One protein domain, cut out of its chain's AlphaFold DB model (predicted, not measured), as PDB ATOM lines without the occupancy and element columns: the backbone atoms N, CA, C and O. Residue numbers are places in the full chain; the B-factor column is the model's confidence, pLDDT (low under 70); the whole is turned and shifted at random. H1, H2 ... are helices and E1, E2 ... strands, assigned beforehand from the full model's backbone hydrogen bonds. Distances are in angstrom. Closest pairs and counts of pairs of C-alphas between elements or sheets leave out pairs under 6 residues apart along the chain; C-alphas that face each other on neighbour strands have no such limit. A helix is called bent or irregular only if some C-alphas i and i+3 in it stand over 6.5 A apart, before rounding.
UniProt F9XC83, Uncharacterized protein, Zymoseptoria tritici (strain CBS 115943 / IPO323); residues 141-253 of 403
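What this domain is: This is residues 141 to 253 of the 403 residues of an uncharacterized protein of Zymoseptoria tritici (strain CBS 115943 / IPO323) (UniProt F9XC83). A long two-stranded hairpin, E3 and E4, with both strands bent, makes one side of a loose model, and a small hairpin, E1 and E2, sits near the end of it where E3 begins. The other side is a short hairpin, E5 and E6, followed by three short helices, H1, H2 and H3, strung out along the chain; from H3 the long stretch of residues 227 to 242 runs back past E5 to H4, beside E4. The printed part has 113 residues, with six named strands and then four named helices along the chain, in three antiparallel sheets of two strands each. The class is mixed, helices and strands; the whole is loose, with a radius of gyration of the C-alphas of 16.9 A, and only just flat, with spans of 46 by 41 by 23 A.

Where its parts are: E3, residues 153 to 163, is 25.9 A long and begins at C-alpha 153 (-32.050, -54.894, -1.123). E4, residues 168 to 180, is 24.9 A long. E1 is residues 141 to 143, with C-alpha 141 at (-33.114, -55.556, -13.072), and E2 is residues 146 to 149. E5, residues 186 to 190, is 12.1 A long, and E6, residues 198 to 202, 13.4 A. H1 is residues 205 to 209, H2 residues 214 to 218, H3 residues 221 to 226 and H4 residues 243 to 247, ending at C-alpha 247 (-20.716, -63.060, 7.619).

How they stand to each other: E3 and E4 form a hairpin, antiparallel at 174 degrees between directions, with N 155 and O 178 at 2.9 A and N 160 and O 173 at 2.8 A, within hydrogen-bond range. E3 bends by 78 degrees at residue 158 and E4 by 92 degrees at residue 175. The closest C-alphas of E4 and H4, those of Leu 178 and Leu 245, are 7.5 A apart. The closest C-alphas of E2 and E3, those of Leu 148 and Tyr 154, are 7.8 A apart. E1 and E2 are a hairpin, antiparallel at 145 degrees, with N 143 and O 146 at 2.9 A. E5 and E6 are a hairpin, antiparallel at 144 degrees, with N 189 and O 199 at 2.8 A. Residues 187 to 188 of E5 also pair with residues 238 to 239, antiparallel. The closest C-alphas of E5 and H2, those of Ile 189 and Asn 216, are 7.2 A apart. H2 and H3 are close but not clearly touching, with the C-alphas of Gln 218 and Ile 224 closest at 6.7 A. H1 and H3 are apart. Every O i to N i+4 pair is within hydrogen-bond range in H2 and H3; in H1 and in H4 it is 0 of 1, with 2 of 2 O i to N i+3 pairs.

The domain as a whole: The two C-alphas farthest apart, those of Gly 145 and Phe 226, are 49.6 A apart. The printed part has no cut, and the link from H3 to H4, 16 residues, is long. The mean pLDDT of the printed part is 72.7, and 47 residues are under 70, among them residues 188 to 201, 205 to 217 and 229 to 239.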
ATOM      1  N   ALA A 141     -33.830 -56.630 -12.392       85.25
ATOM      2  CA  ALA A 141     -33.114 -55.556 -13.072       85.25
ATOM      3  C   ALA A 141     -31.650 -55.938 -13.284       85.25
ATOM      4  O   ALA A 141     -31.141 -56.822 -12.604       85.25
ATOM      5  N   VAL A 142     -30.962 -55.295 -14.226       83.50
ATOM      6  CA  VAL A 142     -29.545 -55.572 -14.498       83.50
ATOM      7  C   VAL A 142     -28.726 -54.323 -14.209       83.50
ATOM      8  O   VAL A 142     -28.916 -53.298 -14.855       83.50
ATOM      9  N   LEU A 143     -27.789 -54.426 -13.268       83.00
ATOM     10  CA  LEU A 143     -26.848 -53.366 -12.910       83.00
ATOM     11  C   LEU A 143     -25.420 -53.858 -13.156       83.00
ATOM     12  O   LEU A 143     -24.998 -54.849 -12.565       83.00
ATOM     13  N   ASN A 144     -24.672 -53.186 -14.036       83.81
ATOM     14  CA  ASN A 144     -23.287 -53.550 -14.390       83.81
ATOM     15  C   ASN A 144     -23.110 -55.039 -14.758       83.81
ATOM     16  O   ASN A 144     -22.146 -55.684 -14.353       83.81
ATOM     17  N   GLY A 145     -24.073 -55.612 -15.488       84.75
ATOM     18  CA  GLY A 145     -24.067 -57.030 -15.871       84.75
ATOM     19  C   GLY A 145     -24.481 -58.008 -14.762       84.75
ATOM     20  O   GLY A 145     -24.521 -59.210 -15.010       84.75
ATOM     21  N   THR A 146     -24.826 -57.519 -13.568       84.19
ATOM     22  CA  THR A 146     -25.365 -58.326 -12.466       84.19
ATOM     23  C   THR A 146     -26.886 -58.232 -12.445       84.19
ATOM     24  O   THR A 146     -27.435 -57.133 -12.371       84.19
ATOM     25  N   THR A 147     -27.575 -59.374 -12.491       90.00
ATOM     26  CA  THR A 147     -29.037 -59.421 -12.350       90.00
ATOM     27  C   THR A 147     -29.432 -59.363 -10.877       90.00
ATOM     28  O   THR A 147     -29.059 -60.230 -10.086       90.00
ATOM     29  N   LEU A 148     -30.197 -58.339 -10.528       87.44
ATOM     30  CA  LEU A 148     -30.785 -58.068  -9.223       87.44
ATOM     31  C   LEU A 148     -32.253 -58.507  -9.233       87.44
ATOM     32  O   LEU A 148     -32.907 -58.415 -10.271       87.44
ATOM     33  N   TYR A 149     -32.778 -58.959  -8.095       87.56
ATOM     34  CA  TYR A 149     -34.139 -59.484  -7.964       87.56
ATOM     35  C   TYR A 149     -34.878 -58.815  -6.801       87.56
ATOM     36  O   TYR A 149     -34.319 -58.631  -5.724       87.56
ATOM     37  N   SER A 150     -36.154 -58.481  -6.983       84.00
ATOM     38  CA  SER A 150     -37.032 -58.067  -5.888       84.00
ATOM     39  C   SER A 150     -37.509 -59.292  -5.083       84.00
ATOM     40  O   SER A 150     -37.606 -60.390  -5.637       84.00
ATOM     41  N   PRO A 151     -37.819 -59.147  -3.782       83.75
ATOM     42  CA  PRO A 151     -37.761 -57.939  -2.960       83.75
ATOM     43  C   PRO A 151     -36.397 -57.754  -2.264       83.75
ATOM     44  O   PRO A 151     -36.361 -57.310  -1.127       83.75
ATOM     45  N   THR A 152     -35.272 -58.136  -2.870       82.94
ATOM     46  CA  THR A 152     -33.952 -58.038  -2.227       82.94
ATOM     47  C   THR A 152     -33.402 -56.612  -2.282       82.94
ATOM     48  O   THR A 152     -33.466 -55.952  -3.318       82.94
ATOM     49  N   VAL A 153     -32.819 -56.146  -1.174       81.88
ATOM     50  CA  VAL A 153     -32.050 -54.894  -1.123       81.88
ATOM     51  C   VAL A 153     -30.590 -55.206  -1.404       81.88
ATOM     52  O   VAL A 153     -30.026 -56.126  -0.810       81.88
ATOM     53  N   TYR A 154     -29.969 -54.424  -2.280       84.06
ATOM     54  CA  TYR A 154     -28.562 -54.567  -2.630       84.06
ATOM     55  C   TYR A 154     -27.783 -53.341  -2.160       84.06
ATOM     56  O   TYR A 154     -28.096 -52.224  -2.562       84.06
ATOM     57  N   ILE A 155     -26.752 -53.544  -1.338       79.19
ATOM     58  CA  ILE A 155     -25.770 -52.504  -1.001       79.19
ATOM     59  C   ILE A 155     -24.515 -52.753  -1.830       79.19
ATOM     60  O   ILE A 155     -23.948 -53.845  -1.792       79.19
ATOM     61  N   SER A 156     -24.063 -51.736  -2.562       82.00
ATOM     62  CA  SER A 156     -22.762 -51.758  -3.229       82.00
ATOM     63  C   SER A 156     -21.693 -51.185  -2.305       82.00
ATOM     64  O   SER A 156     -21.763 -50.028  -1.890       82.00
ATOM     65  N   ILE A 157     -20.697 -52.003  -1.982       80.88
ATOM     66  CA  ILE A 157     -19.609 -51.652  -1.078       80.88
ATOM     67  C   ILE A 157     -18.322 -51.578  -1.889       80.88
ATOM     68  O   ILE A 157     -17.877 -52.569  -2.471       80.88
ATOM     69  N   ALA A 158     -17.694 -50.401  -1.913       81.00
ATOM     70  CA  ALA A 158     -16.431 -50.216  -2.619       81.00
ATOM     71  C   ALA A 158     -15.302 -50.956  -1.895       81.00
ATOM     72  O   ALA A 158     -14.538 -51.684  -2.530       81.00
ATOM     73  N   THR A 159     -15.227 -50.793  -0.571       80.25
ATOM     74  CA  THR A 159     -14.298 -51.527   0.292       80.25
ATOM     75  C   THR A 159     -14.934 -51.797   1.659       80.25
ATOM     76  O   THR A 159     -15.462 -50.875   2.274       80.25
ATOM     77  N   ALA A 160     -14.860 -53.035   2.146       83.88
ATOM     78  CA  ALA A 160     -15.183 -53.406   3.524       83.88
ATOM     79  C   ALA A 160     -13.952 -54.002   4.210       83.88
ATOM     80  O   ALA A 160     -13.274 -54.871   3.650       83.88
ATOM     81  N   TYR A 161     -13.677 -53.537   5.423       84.94
ATOM     82  CA  TYR A 161     -12.670 -54.115   6.303       84.94
ATOM     83  C   TYR A 161     -13.093 -53.971   7.767       84.94
ATOM     84  O   TYR A 161     -13.887 -53.099   8.125       84.94
ATOM     85  N   ALA A 162     -12.541 -54.837   8.609       83.88
ATOM     86  CA  ALA A 162     -12.639 -54.721  10.053       83.88
ATOM     87  C   ALA A 162     -11.266 -54.405  10.637       83.88
ATOM     88  O   ALA A 162     -10.246 -54.872  10.129       83.88
ATOM     89  N   THR A 163     -11.249 -53.633  11.714       82.31
ATOM     90  CA  THR A 163     -10.034 -53.271  12.448       82.31
ATOM     91  C   THR A 163     -10.237 -53.500  13.934       82.31
ATOM     92  O   THR A 163     -11.319 -53.269  14.469       82.31
ATOM     93  N   ASN A 164      -9.179 -53.927  14.615       83.00
ATOM     94  CA  ASN A 164      -9.051 -53.773  16.060       83.00
ATOM     95  C   ASN A 164      -8.041 -52.662  16.376       83.00
ATOM     96  O   ASN A 164      -7.499 -52.032  15.469       83.00
ATOM     97  N   GLU A 165      -7.764 -52.445  17.662       83.94
ATOM     98  CA  GLU A 165      -6.818 -51.424  18.135       83.94
ATOM     99  C   GLU A 165      -5.414 -51.529  17.499       83.94
ATOM    100  O   GLU A 165      -4.677 -50.545  17.471       83.94
ATOM    101  N   CYS A 166      -5.040 -52.700  16.971       80.19
ATOM    102  CA  CYS A 166      -3.669 -52.993  16.555       80.19
ATOM    103  C   CYS A 166      -3.516 -53.345  15.064       80.19
ATOM    104  O   CYS A 166      -2.399 -53.323  14.548       80.19
ATOM    105  N   SER A 167      -4.585 -53.740  14.366       86.50
ATOM    106  CA  SER A 167      -4.490 -54.382  13.048       86.50
ATOM    107  C   SER A 167      -5.830 -54.488  12.315       86.50
ATOM    108  O   SER A 167      -6.902 -54.412  12.914       86.50
ATOM    109  N   ASN A 168      -5.765 -54.739  11.005       87.00
ATOM    110  CA  ASN A 168      -6.923 -55.219  10.254       87.00
ATOM    111  C   ASN A 168      -7.246 -56.663  10.663       87.00
ATOM    112  O   ASN A 168      -6.349 -57.498  10.787       87.00
ATOM    113  N   LEU A 169      -8.531 -56.958  10.820       88.38
ATOM    114  CA  LEU A 169      -9.059 -58.288  11.077       88.38
ATOM    115  C   LEU A 169      -9.612 -58.885   9.782       88.38
ATOM    116  O   LEU A 169     -10.435 -58.269   9.104       88.38
ATOM    117  N   GLY A 170      -9.189 -60.108   9.464       88.06
ATOM    118  CA  GLY A 170      -9.629 -60.813   8.259       88.06
ATOM    119  C   GLY A 170      -9.073 -60.224   6.961       88.06
ATOM    120  O   GLY A 170      -8.059 -59.523   6.946       88.06
ATOM    121  N   GLN A 171      -9.726 -60.559   5.854       87.25
ATOM    122  CA  GLN A 171      -9.408 -60.057   4.524       87.25
ATOM    123  C   GLN A 171     -10.155 -58.758   4.236       87.25
ATOM    124  O   GLN A 171     -11.250 -58.512   4.728       87.25
ATOM    125  N   ARG A 172      -9.564 -57.912   3.392       87.81
ATOM    126  CA  ARG A 172     -10.255 -56.741   2.848       87.81
ATOM    127  C   ARG A 172     -11.094 -57.172   1.649       87.81
ATOM    128  O   ARG A 172     -10.578 -57.798   0.726       87.81
ATOM    129  N   HIS A 173     -12.363 -56.784   1.635       84.44
ATOM    130  CA  HIS A 173     -13.275 -57.072   0.530       84.44
ATOM    131  C   HIS A 173     -13.464 -55.826  -0.331       84.44
ATOM    132  O   HIS A 173     -13.711 -54.741   0.193       84.44
ATOM    133  N   HIS A 174     -13.356 -55.976  -1.652       85.50
ATOM    134  CA  HIS A 174     -13.522 -54.893  -2.620       85.50
ATOM    135  C   HIS A 174     -14.720 -55.149  -3.537       85.50
ATOM    136  O   HIS A 174     -15.047 -56.304  -3.813       85.50
ATOM    137  N   ALA A 175     -15.348 -54.068  -4.013       74.38
ATOM    138  CA  ALA A 175     -16.414 -54.076  -5.023       74.38
ATOM    139  C   ALA A 175     -17.495 -55.146  -4.775       74.38
ATOM    140  O   ALA A 175     -17.882 -55.894  -5.673       74.38
ATOM    141  N   THR A 176     -17.944 -55.264  -3.528       74.25
ATOM    142  CA  THR A 176     -18.857 -56.330  -3.119       74.25
ATOM    143  C   THR A 176     -20.296 -55.835  -3.146       74.25
ATOM    144  O   THR A 176     -20.609 -54.781  -2.597       74.25
ATOM    145  N   PHE A 177     -21.182 -56.614  -3.766       82.81
ATOM    146  CA  PHE A 177     -22.624 -56.437  -3.624       82.81
ATOM    147  C   PHE A 177     -23.125 -57.303  -2.477       82.81
ATOM    148  O   PHE A 177     -22.964 -58.523  -2.498       82.81
ATOM    149  N   LEU A 178     -23.748 -56.673  -1.488       84.44
ATOM    150  CA  LEU A 178     -24.399 -57.363  -0.387       84.44
ATOM    151  C   LEU A 178     -25.906 -57.392  -0.635       84.44
ATOM    152  O   LEU A 178     -26.564 -56.354  -0.607       84.44
ATOM    153  N   ALA A 179     -26.430 -58.587  -0.887       86.19
ATOM    154  CA  ALA A 179     -27.858 -58.853  -0.999       86.19
ATOM    155  C   ALA A 179     -28.454 -59.115   0.391       86.19
ATOM    156  O   ALA A 179     -27.910 -59.919   1.150       86.19
ATOM    157  N   MET A 180     -29.566 -58.464   0.730       81.88
ATOM    158  CA  MET A 180     -30.222 -58.623   2.031       81.88
ATOM    159  C   MET A 180     -31.739 -58.602   1.912       81.88
ATOM    160  O   MET A 180     -32.309 -58.053   0.964       81.88
ATOM    161  N   ASN A 181     -32.400 -59.148   2.931       82.44
ATOM    162  CA  ASN A 181     -33.830 -58.943   3.084       82.44
ATOM    163  C   ASN A 181     -34.088 -57.488   3.506       82.44
ATOM    164  O   ASN A 181     -33.369 -56.980   4.366       82.44
ATOM    165  N   PRO A 182     -35.138 -56.833   2.984       78.81
ATOM    166  CA  PRO A 182     -35.507 -55.476   3.388       78.81
ATOM    167  C   PRO A 182     -35.719 -55.323   4.896       78.81
ATOM    168  O   PRO A 182     -35.433 -54.269   5.449       78.81
ATOM    169  N   SER A 183     -36.193 -56.380   5.565       77.81
ATOM    170  CA  SER A 183     -36.401 -56.417   7.019       77.81
ATOM    171  C   SER A 183     -35.111 -56.315   7.829       77.81
ATOM    172  O   SER A 183     -35.154 -55.932   8.994       77.81
ATOM    173  N   ASP A 184     -33.983 -56.693   7.228       75.62
ATOM    174  CA  ASP A 184     -32.688 -56.759   7.902       75.62
ATOM    175  C   ASP A 184     -31.917 -55.441   7.770       75.62
ATOM    176  O   ASP A 184     -30.894 -55.242   8.428       75.62
ATOM    177  N   VAL A 185     -32.407 -54.532   6.923       74.56
ATOM    178  CA  VAL A 185     -31.825 -53.211   6.730       74.56
ATOM    179  C   VAL A 185     -32.551 -52.224   7.637       74.56
ATOM    180  O   VAL A 185     -33.780 -52.160   7.664       74.56
ATOM    181  N   SER A 186     -31.785 -51.426   8.379       72.69
ATOM    182  CA  SER A 186     -32.333 -50.379   9.241       72.69
ATOM    183  C   SER A 186     -31.586 -49.065   9.066       72.69
ATOM    184  O   SER A 186     -30.372 -49.043   8.847       72.69
ATOM    185  N   THR A 187     -32.313 -47.957   9.165       70.94
ATOM    186  CA  THR A 187     -31.709 -46.634   9.309       70.94
ATOM    187  C   THR A 187     -31.470 -46.363  10.784       70.94
ATOM    188  O   THR A 187     -32.325 -46.616  11.640       70.94
ATOM    189  N   GLN A 188     -30.281 -45.862  11.095       66.56
ATOM    190  CA  GLN A 188     -29.981 -45.362  12.420       66.56
ATOM    191  C   GLN A 188     -30.674 -44.012  12.587       66.56
ATOM    192  O   GLN A 188     -30.372 -43.040  11.896       66.56
ATOM    193  N   ILE A 189     -31.603 -43.953  13.531       62.47
ATOM    194  CA  ILE A 189     -32.211 -42.715  13.990       62.47
ATOM    195  C   ILE A 189     -31.439 -42.332  15.242       62.47
ATOM    196  O   ILE A 189     -31.567 -42.965  16.296       62.47
ATOM    197  N   GLN A 190     -30.578 -41.327  15.120       60.09
ATOM    198  CA  GLN A 190     -29.821 -40.841  16.261       60.09
ATOM    199  C   GLN A 190     -30.776 -40.136  17.234       60.09
ATOM    200  O   GLN A 190     -31.067 -38.948  17.103       60.09
ATOM    201  N   LEU A 191     -31.272 -40.871  18.231       51.28
ATOM    202  CA  LEU A 191     -31.971 -40.288  19.368       51.28
ATOM    203  C   LEU A 191     -30.904 -39.853  20.380       51.28
ATOM    204  O   LEU A 191     -30.537 -40.579  21.295       51.28
ATOM    205  N   GLY A 192     -30.322 -38.680  20.143       41.94
ATOM    206  CA  GLY A 192     -29.413 -37.996  21.065       41.94
ATOM    207  C   GLY A 192     -29.858 -37.939  22.540       41.94
ATOM    208  O   GLY A 192     -30.951 -38.288  22.951       41.94
ATOM    209  N   GLY A 193     -28.965 -37.490  23.401       40.41
ATOM    210  CA  GLY A 193     -29.149 -37.551  24.847       40.41
ATOM    211  C   GLY A 193     -27.841 -37.956  25.496       40.41
ATOM    212  O   GLY A 193     -26.930 -38.455  24.838       40.41
ATOM    213  N   LYS A 194     -27.724 -37.726  26.804       39.31
ATOM    214  CA  LYS A 194     -26.498 -38.018  27.568       39.31
ATOM    215  C   LYS A 194     -26.135 -39.518  27.577       39.31
ATOM    216  O   LYS A 194     -25.035 -39.871  27.984       39.31
ATOM    217  N   ALA A 195     -27.047 -40.378  27.121       42.47
ATOM    218  CA  ALA A 195     -26.824 -41.786  26.832       42.47
ATOM    219  C   ALA A 195     -27.013 -42.020  25.326       42.47
ATOM    220  O   ALA A 195     -28.005 -41.572  24.755       42.47
ATOM    221  N   TRP A 196     -26.070 -42.723  24.698       49.88
ATOM    222  CA  TRP A 196     -26.037 -43.059  23.271       49.88
ATOM    223  C   TRP A 196     -27.130 -44.071  22.878       49.88
ATOM    224  O   TRP A 196     -26.845 -45.194  22.464       49.88
ATOM    225  N   ALA A 197     -28.398 -43.709  23.057       51.31
ATOM    226  CA  ALA A 197     -29.532 -44.544  22.695       51.31
ATOM    227  C   ALA A 197     -29.775 -44.433  21.186       51.31
ATOM    228  O   ALA A 197     -30.619 -43.676  20.718       51.31
ATOM    229  N   ASN A 198     -29.009 -45.184  20.401       59.38
ATOM    230  CA  ASN A 198     -29.317 -45.339  18.984       59.38
ATOM    231  C   ASN A 198     -30.655 -46.064  18.846       59.38
ATOM    232  O   ASN A 198     -30.825 -47.158  19.383       59.38
ATOM    233  N   SER A 199     -31.595 -45.444  18.138       61.94
ATOM    234  CA  SER A 199     -32.806 -46.120  17.694       61.94
ATOM    235  C   SER A 199     -32.623 -46.565  16.254       61.94
ATOM    236  O   SER A 199     -31.886 -45.947  15.486       61.94
ATOM    237  N   PHE A 200     -33.294 -47.647  15.891       69.00
ATOM    238  CA  PHE A 200     -33.258 -48.200  14.549       69.00
ATOM    239  C   PHE A 200     -34.677 -48.259  14.014       69.00
ATOM    240  O   PHE A 200     -35.573 -48.798  14.666       69.00
ATOM    241  N   GLY A 201     -34.877 -47.676  12.838       68.00
ATOM    242  CA  GLY A 201     -36.125 -47.761  12.094       68.00
ATOM    243  C   GLY A 201     -35.979 -48.691  10.897       68.00
ATOM    244  O   GLY A 201     -34.871 -48.914  10.408       68.00
ATOM    245  N   ALA A 202     -37.103 -49.207  10.399       70.12
ATOM    246  CA  ALA A 202     -37.134 -49.770   9.053       70.12
ATOM    247  C   ALA A 202     -36.634 -48.711   8.058       70.12
ATOM    248  O   ALA A 202     -36.970 -47.532   8.204       70.12
ATOM    249  N   VAL A 203     -35.841 -49.125   7.065       69.62
ATOM    250  CA  VAL A 203     -35.360 -48.196   6.037       69.62
ATOM    251  C   VAL A 203     -36.547 -47.565   5.333       69.62
ATOM    252  O   VAL A 203     -37.371 -48.250   4.728       69.62
ATOM    253  N   ARG A 204     -36.599 -46.240   5.388       70.88
ATOM    254  CA  ARG A 204     -37.425 -45.432   4.504       70.88
ATOM    255  C   ARG A 204     -36.529 -44.990   3.362       70.88
ATOM    256  O   ARG A 204     -35.544 -44.296   3.584       70.88
ATOM    257  N   TYR A 205     -36.825 -45.456   2.155       66.62
ATOM    258  CA  TYR A 205     -35.988 -45.190   0.979       66.62
ATOM    259  C   TYR A 205     -35.915 -43.697   0.639       66.62
ATOM    260  O   TYR A 205     -34.898 -43.228   0.137       66.62
ATOM    261  N   GLU A 206     -36.958 -42.949   0.997       64.81
ATOM    262  CA  GLU A 206     -37.017 -41.487   0.936       64.81
ATOM    263  C   GLU A 206     -35.860 -40.832   1.710       64.81
ATOM    264  O   GLU A 206     -35.252 -39.885   1.215       64.81
ATOM    265  N   ASP A 207     -35.479 -41.388   2.867       58.69
ATOM    266  CA  ASP A 207     -34.417 -40.853   3.730       58.69
ATOM    267  C   ASP A 207     -33.046 -40.891   3.027       58.69
ATOM    268  O   ASP A 207     -32.180 -40.061   3.288       58.69
ATOM    269  N   LEU A 208     -32.834 -41.822   2.092       63.31
ATOM    270  CA  LEU A 208     -31.556 -41.985   1.388       63.31
ATOM    271  C   LEU A 208     -31.346 -40.963   0.265       63.31
ATOM    272  O   LEU A 208     -30.240 -40.841  -0.260       63.31
ATOM    273  N   THR A 209     -32.385 -40.204  -0.091       61.62
ATOM    274  CA  THR A 209     -32.310 -39.170  -1.134       61.62
ATOM    275  C   THR A 209     -31.666 -37.864  -0.655       61.62
ATOM    276  O   THR A 209     -31.469 -36.946  -1.450       61.62
ATOM    277  N   GLY A 210     -31.249 -37.802   0.615       55.66
ATOM    278  CA  GLY A 210     -30.362 -36.759   1.137       55.66
ATOM    279  C   GLY A 210     -31.004 -35.797   2.129       55.66
ATOM    280  O   GLY A 210     -30.288 -34.993   2.716       55.66
ATOM    281  N   LEU A 211     -32.313 -35.898   2.372       57.00
ATOM    282  CA  LEU A 211     -32.958 -35.222   3.493       57.00
ATOM    283  C   LEU A 211     -33.783 -36.243   4.277       57.00
ATOM    284  O   LEU A 211     -34.663 -36.879   3.695       57.00
ATOM    285  N   PRO A 212     -33.534 -36.424   5.586       60.22
ATOM    286  CA  PRO A 212     -34.446 -37.212   6.401       60.22
ATOM    287  C   PRO A 212     -35.838 -36.559   6.376       60.22
ATOM    288  O   PRO A 212     -35.954 -35.344   6.233       60.22
ATOM    289  N   PRO A 213     -36.920 -37.306   6.605       60.72
ATOM    290  CA  PRO A 213     -38.222 -36.729   6.867       60.72
ATOM    291  C   PRO A 213     -38.136 -35.780   8.064       60.72
ATOM    292  O   PRO A 213     -37.518 -36.103   9.083       60.72
ATOM    293  N   ALA A 214     -38.811 -34.629   7.980       64.50
ATOM    294  CA  ALA A 214     -38.874 -33.654   9.077       64.50
ATOM    295  C   ALA A 214     -39.326 -34.278  10.395       64.50
ATOM    296  O   ALA A 214     -38.811 -33.917  11.450       64.50
ATOM    297  N   SER A 215     -40.201 -35.279  10.328       67.38
ATOM    298  CA  SER A 215     -40.628 -36.061  11.484       67.38
ATOM    299  C   SER A 215     -39.478 -36.809  12.164       67.38
ATOM    300  O   SER A 215     -39.379 -36.766  13.384       67.38
ATOM    301  N   ASN A 216     -38.573 -37.445  11.414       67.44
ATOM    302  CA  ASN A 216     -37.424 -38.163  11.980       67.44
ATOM    303  C   ASN A 216     -36.385 -37.194  12.561       67.44
ATOM    304  O   ASN A 216     -35.809 -37.462  13.613       67.44
ATOM    305  N   TYR A 217     -36.185 -36.048  11.911       67.88
ATOM    306  CA  TYR A 217     -35.301 -34.997  12.410       67.88
ATOM    307  C   TYR A 217     -35.829 -34.360  13.707       67.88
ATOM    308  O   TYR A 217     -35.083 -34.205  14.668       67.88
ATOM    309  N   GLN A 218     -37.133 -34.082  13.795       70.00
ATOM    310  CA  GLN A 218     -37.774 -33.536  15.001       70.00
ATOM    311  C   GLN A 218     -37.707 -34.473  16.215       70.00
ATOM    312  O   GLN A 218     -37.790 -34.006  17.350       70.00
ATOM    313  N   LEU A 219     -37.538 -35.780  15.994       68.62
ATOM    314  CA  LEU A 219     -37.344 -36.758  17.065       68.62
ATOM    315  C   LEU A 219     -35.934 -36.723  17.661       68.62
ATOM    316  O   LEU A 219     -35.694 -37.377  18.678       68.62
ATOM    317  N   GLN A 220     -35.006 -35.957  17.081       66.69
ATOM    318  CA  GLN A 220     -33.715 -35.761  17.714       66.69
ATOM    319  C   GLN A 220     -33.899 -35.066  19.068       66.69
ATOM    320  O   GLN A 220     -34.620 -34.079  19.183       66.69
ATOM    321  N   PRO A 221     -33.223 -35.520  20.120       62.69
ATOM    322  CA  PRO A 221     -33.388 -34.961  21.456       62.69
ATOM    323  C   PRO A 221     -32.845 -33.547  21.609       62.69
ATOM    324  O   PRO A 221     -33.339 -32.812  22.459       62.69
ATOM    325  N   SER A 222     -31.929 -33.117  20.735       60.91
ATOM    326  CA  SER A 222     -31.625 -31.695  20.525       60.91
ATOM    327  C   SER A 222     -32.872 -30.917  20.089       60.91
ATOM    328  O   SER A 222     -33.175 -29.878  20.670       60.91
ATOM    329  N   CYS A 223     -33.644 -31.449  19.140       69.81
ATOM    330  CA  CYS A 223     -34.884 -30.848  18.651       69.81
ATOM    331  C   CYS A 223     -36.022 -30.895  19.670       69.81
ATOM    332  O   CYS A 223     -36.772 -29.929  19.773       69.81
ATOM    333  N   ILE A 224     -36.127 -31.964  20.463       68.56
ATOM    334  CA  ILE A 224     -37.118 -32.057  21.544       68.56
ATOM    335  C   ILE A 224     -36.807 -31.046  22.659       68.56
ATOM    336  O   ILE A 224     -37.726 -30.429  23.192       68.56
ATOM    337  N   MET A 225     -35.530 -30.859  23.017       63.12
ATOM    338  CA  MET A 225     -35.142 -29.944  24.098       63.12
ATOM    339  C   MET A 225     -35.102 -28.471  23.689       63.12
ATOM    340  O   MET A 225     -35.489 -27.619  24.485       63.12
ATOM    341  N   PHE A 226     -34.588 -28.160  22.501       71.44
ATOM    342  CA  PHE A 226     -34.277 -26.782  22.103       71.44
ATOM    343  C   PHE A 226     -35.114 -26.286  20.922       71.44
ATOM    344  O   PHE A 226     -35.065 -25.101  20.600       71.44
ATOM    345  N   GLY A 227     -35.905 -27.168  20.306       71.88
ATOM    346  CA  GLY A 227     -36.521 -26.916  19.012       71.88
ATOM    347  C   GLY A 227     -35.469 -26.953  17.905       71.88
ATOM    348  O   GLY A 227     -34.410 -26.342  18.013       71.88
ATOM    349  N   CYS A 228     -35.760 -27.647  16.811       71.56
ATOM    350  CA  CYS A 228     -34.980 -27.486  15.588       71.56
ATOM    351  C   CYS A 228     -35.843 -26.762  14.556       71.56
ATOM    352  O   CYS A 228     -36.660 -27.408  13.895       71.56
ATOM    353  N   PRO A 229     -35.715 -25.427  14.439       60.47
ATOM    354  CA  PRO A 229     -36.518 -24.645  13.504       60.47
ATOM    355  C   PRO A 229     -36.161 -24.946  12.042       60.47
ATOM    356  O   PRO A 229     -36.977 -24.729  11.152       60.47
ATOM    357  N   THR A 230     -34.960 -25.468  11.796       61.53
ATOM    358  CA  THR A 230     -34.446 -25.827  10.476       61.53
ATOM    359  C   THR A 230     -33.733 -27.172  10.552       61.53
ATOM    360  O   THR A 230     -33.085 -27.483  11.557       61.53
ATOM    361  N   MET A 231     -33.884 -27.992   9.506       57.56
ATOM    362  CA  MET A 231     -32.994 -29.134   9.312       57.56
ATOM    363  C   MET A 231     -31.581 -28.618   9.136       57.56
ATOM    364  O   MET A 231     -31.327 -27.800   8.253       57.56
ATOM    365  N   ASP A 232     -30.678 -29.091   9.983       61.00
ATOM    366  CA  ASP A 232     -29.267 -28.907   9.734       61.00
ATOM    367  C   ASP A 232     -28.898 -29.713   8.480       61.00
ATOM    368  O   ASP A 232     -29.134 -30.922   8.412       61.00
ATOM    369  N   ASN A 233     -28.303 -29.041   7.493       60.12
ATOM    370  CA  ASN A 233     -27.772 -29.672   6.285       60.12
ATOM    371  C   ASN A 233     -26.670 -30.700   6.603       60.12
ATOM    372  O   ASN A 233     -26.263 -31.458   5.724       60.12
ATOM    373  N   HIS A 234     -26.166 -30.726   7.839       58.00
ATOM    374  CA  HIS A 234     -25.212 -31.718   8.317       58.00
ATOM    375  C   HIS A 234     -25.852 -33.043   8.751       58.00
ATOM    376  O   HIS A 234     -25.123 -34.009   8.989       58.00
ATOM    377  N   PHE A 235     -27.183 -33.141   8.841       57.75
ATOM    378  CA  PHE A 235     -27.812 -34.415   9.165       57.75
ATOM    379  C   PHE A 235     -27.889 -35.321   7.936       57.75
ATOM    380  O   PHE A 235     -28.689 -35.109   7.028       57.75
ATOM    381  N   SER A 236     -27.078 -36.375   7.941       60.69
ATOM    382  CA  SER A 236     -27.144 -37.460   6.964       60.69
ATOM    383  C   SER A 236     -27.648 -38.722   7.663       60.69
ATOM    384  O   SER A 236     -27.033 -39.136   8.649       60.69
ATOM    385  N   PRO A 237     -28.754 -39.337   7.209       58.97
ATOM    386  CA  PRO A 237     -29.208 -40.592   7.783       58.97
ATOM    387  C   PRO A 237     -28.148 -41.665   7.556       58.97
ATOM    388  O   PRO A 237     -27.703 -41.894   6.432       58.97
ATOM    389  N   THR A 238     -27.751 -42.329   8.633       65.31
ATOM    390  CA  THR A 238     -26.731 -43.367   8.583       65.31
ATOM    391  C   THR A 238     -27.382 -44.732   8.419       65.31
ATOM    392  O   THR A 238     -28.271 -45.115   9.186       65.31
ATOM    393  N   LEU A 239     -26.938 -45.500   7.425       68.19
ATOM    394  CA  LEU A 239     -27.390 -46.878   7.273       68.19
ATOM    395  C   LEU A 239     -26.734 -47.737   8.354       68.19
ATOM    396  O   LEU A 239     -25.505 -47.795   8.424       68.19
ATOM    397  N   SER A 240     -27.531 -48.406   9.184       70.50
ATOM    398  CA  SER A 240     -26.993 -49.333  10.178       70.50
ATOM    399  C   SER A 240     -26.339 -50.511   9.466       70.50
ATOM    400  O   SER A 240     -26.922 -51.088   8.543       70.50
ATOM    401  N   VAL A 241     -25.121 -50.867   9.878       66.69
ATOM    402  CA  VAL A 241     -24.384 -51.958   9.242       66.69
ATOM    403  C   VAL A 241     -25.097 -53.293   9.522       66.69
ATOM    404  O   VAL A 241     -25.222 -53.689  10.685       66.69
ATOM    405  N   PRO A 242     -25.546 -54.022   8.484       70.75
ATOM    406  CA  PRO A 242     -26.279 -55.271   8.656       70.75
ATOM    407  C   PRO A 242     -25.409 -56.361   9.290       70.75
ATOM    408  O   PRO A 242     -24.200 -56.443   9.054       70.75
ATOM    409  N   ALA A 243     -26.030 -57.287  10.027       73.94
ATOM    410  CA  ALA A 243     -25.331 -58.459  10.566       73.94
ATOM    411  C   ALA A 243     -24.713 -59.339   9.461       73.94
ATOM    412  O   ALA A 243     -23.687 -59.977   9.680       73.94
ATOM    413  N   GLN A 244     -25.296 -59.321   8.264       77.94
ATOM    414  CA  GLN A 244     -24.841 -60.035   7.076       77.94
ATOM    415  C   GLN A 244     -23.442 -59.591   6.646       77.94
ATOM    416  O   GLN A 244     -22.673 -60.422   6.164       77.94
ATOM    417  N   LEU A 245     -23.058 -58.332   6.888       80.44
ATOM    418  CA  LEU A 245     -21.701 -57.878   6.590       80.44
ATOM    419  C   LEU A 245     -20.665 -58.673   7.395       80.44
ATOM    420  O   LEU A 245     -19.656 -59.098   6.848       80.44
ATOM    421  N   ARG A 246     -20.959 -58.984   8.663       80.88
ATOM    422  CA  ARG A 246     -20.083 -59.788   9.536       80.88
ATOM    423  C   ARG A 246     -19.958 -61.249   9.105       80.88
ATOM    424  O   ARG A 246     -19.096 -61.952   9.612       80.88
ATOM    425  N   SER A 247     -20.812 -61.713   8.193       85.25
ATOM    426  CA  SER A 247     -20.716 -63.060   7.619       85.25
ATOM    427  C   SER A 247     -19.844 -63.132   6.363       85.25
ATOM    428  O   SER A 247     -19.571 -64.234   5.893       85.25
ATOM    429  N   MET A 248     -19.391 -61.987   5.831       84.75
ATOM    430  CA  MET A 248     -18.508 -61.950   4.659       84.75
ATOM    431  C   MET A 248     -17.121 -62.529   4.945       84.75
ATOM    432  O   MET A 248     -16.536 -63.155   4.063       84.75
ATOM    433  N   ASP A 249     -16.629 -62.363   6.175       88.50
ATOM    434  CA  ASP A 249     -15.376 -62.940   6.649       88.50
ATOM    435  C   ASP A 249     -15.589 -63.552   8.039       88.50
ATOM    436  O   ASP A 249     -16.161 -62.931   8.938       88.50
ATOM    437  N   ALA A 250     -15.114 -64.782   8.237       88.94
ATOM    438  CA  ALA A 250     -15.238 -65.478   9.514       88.94
ATOM    439  C   ALA A 250     -14.539 -64.735  10.669       88.94
ATOM    440  O   ALA A 250     -14.997 -64.828  11.809       88.94
ATOM    441  N   ALA A 251     -13.477 -63.976  10.386       89.00
ATOM    442  CA  ALA A 251     -12.758 -63.165  11.365       89.00
ATOM    443  C   ALA A 251     -13.567 -61.950  11.854       89.00
ATOM    444  O   ALA A 251     -13.237 -61.377  12.889       89.00
ATOM    445  N   TRP A 252     -14.629 -61.555  11.143       87.31
ATOM    446  CA  TRP A 252     -15.470 -60.407  11.507       87.31
ATOM    447  C   TRP A 252     -16.628 -60.778  12.433       87.31
ATOM    448  O   TRP A 252     -17.328 -59.898  12.937       87.31
ATOM    449  N   LYS A 253     -16.853 -62.076  12.668       83.94
ATOM    450  CA  LYS A 253     -17.998 -62.584  13.433       83.94
ATOM    451  C   LYS A 253     -18.075 -62.008  14.848       83.94
ATOM    452  O   LYS A 253     -19.171 -61.725  15.332       83.94
TER     453      LYS A 253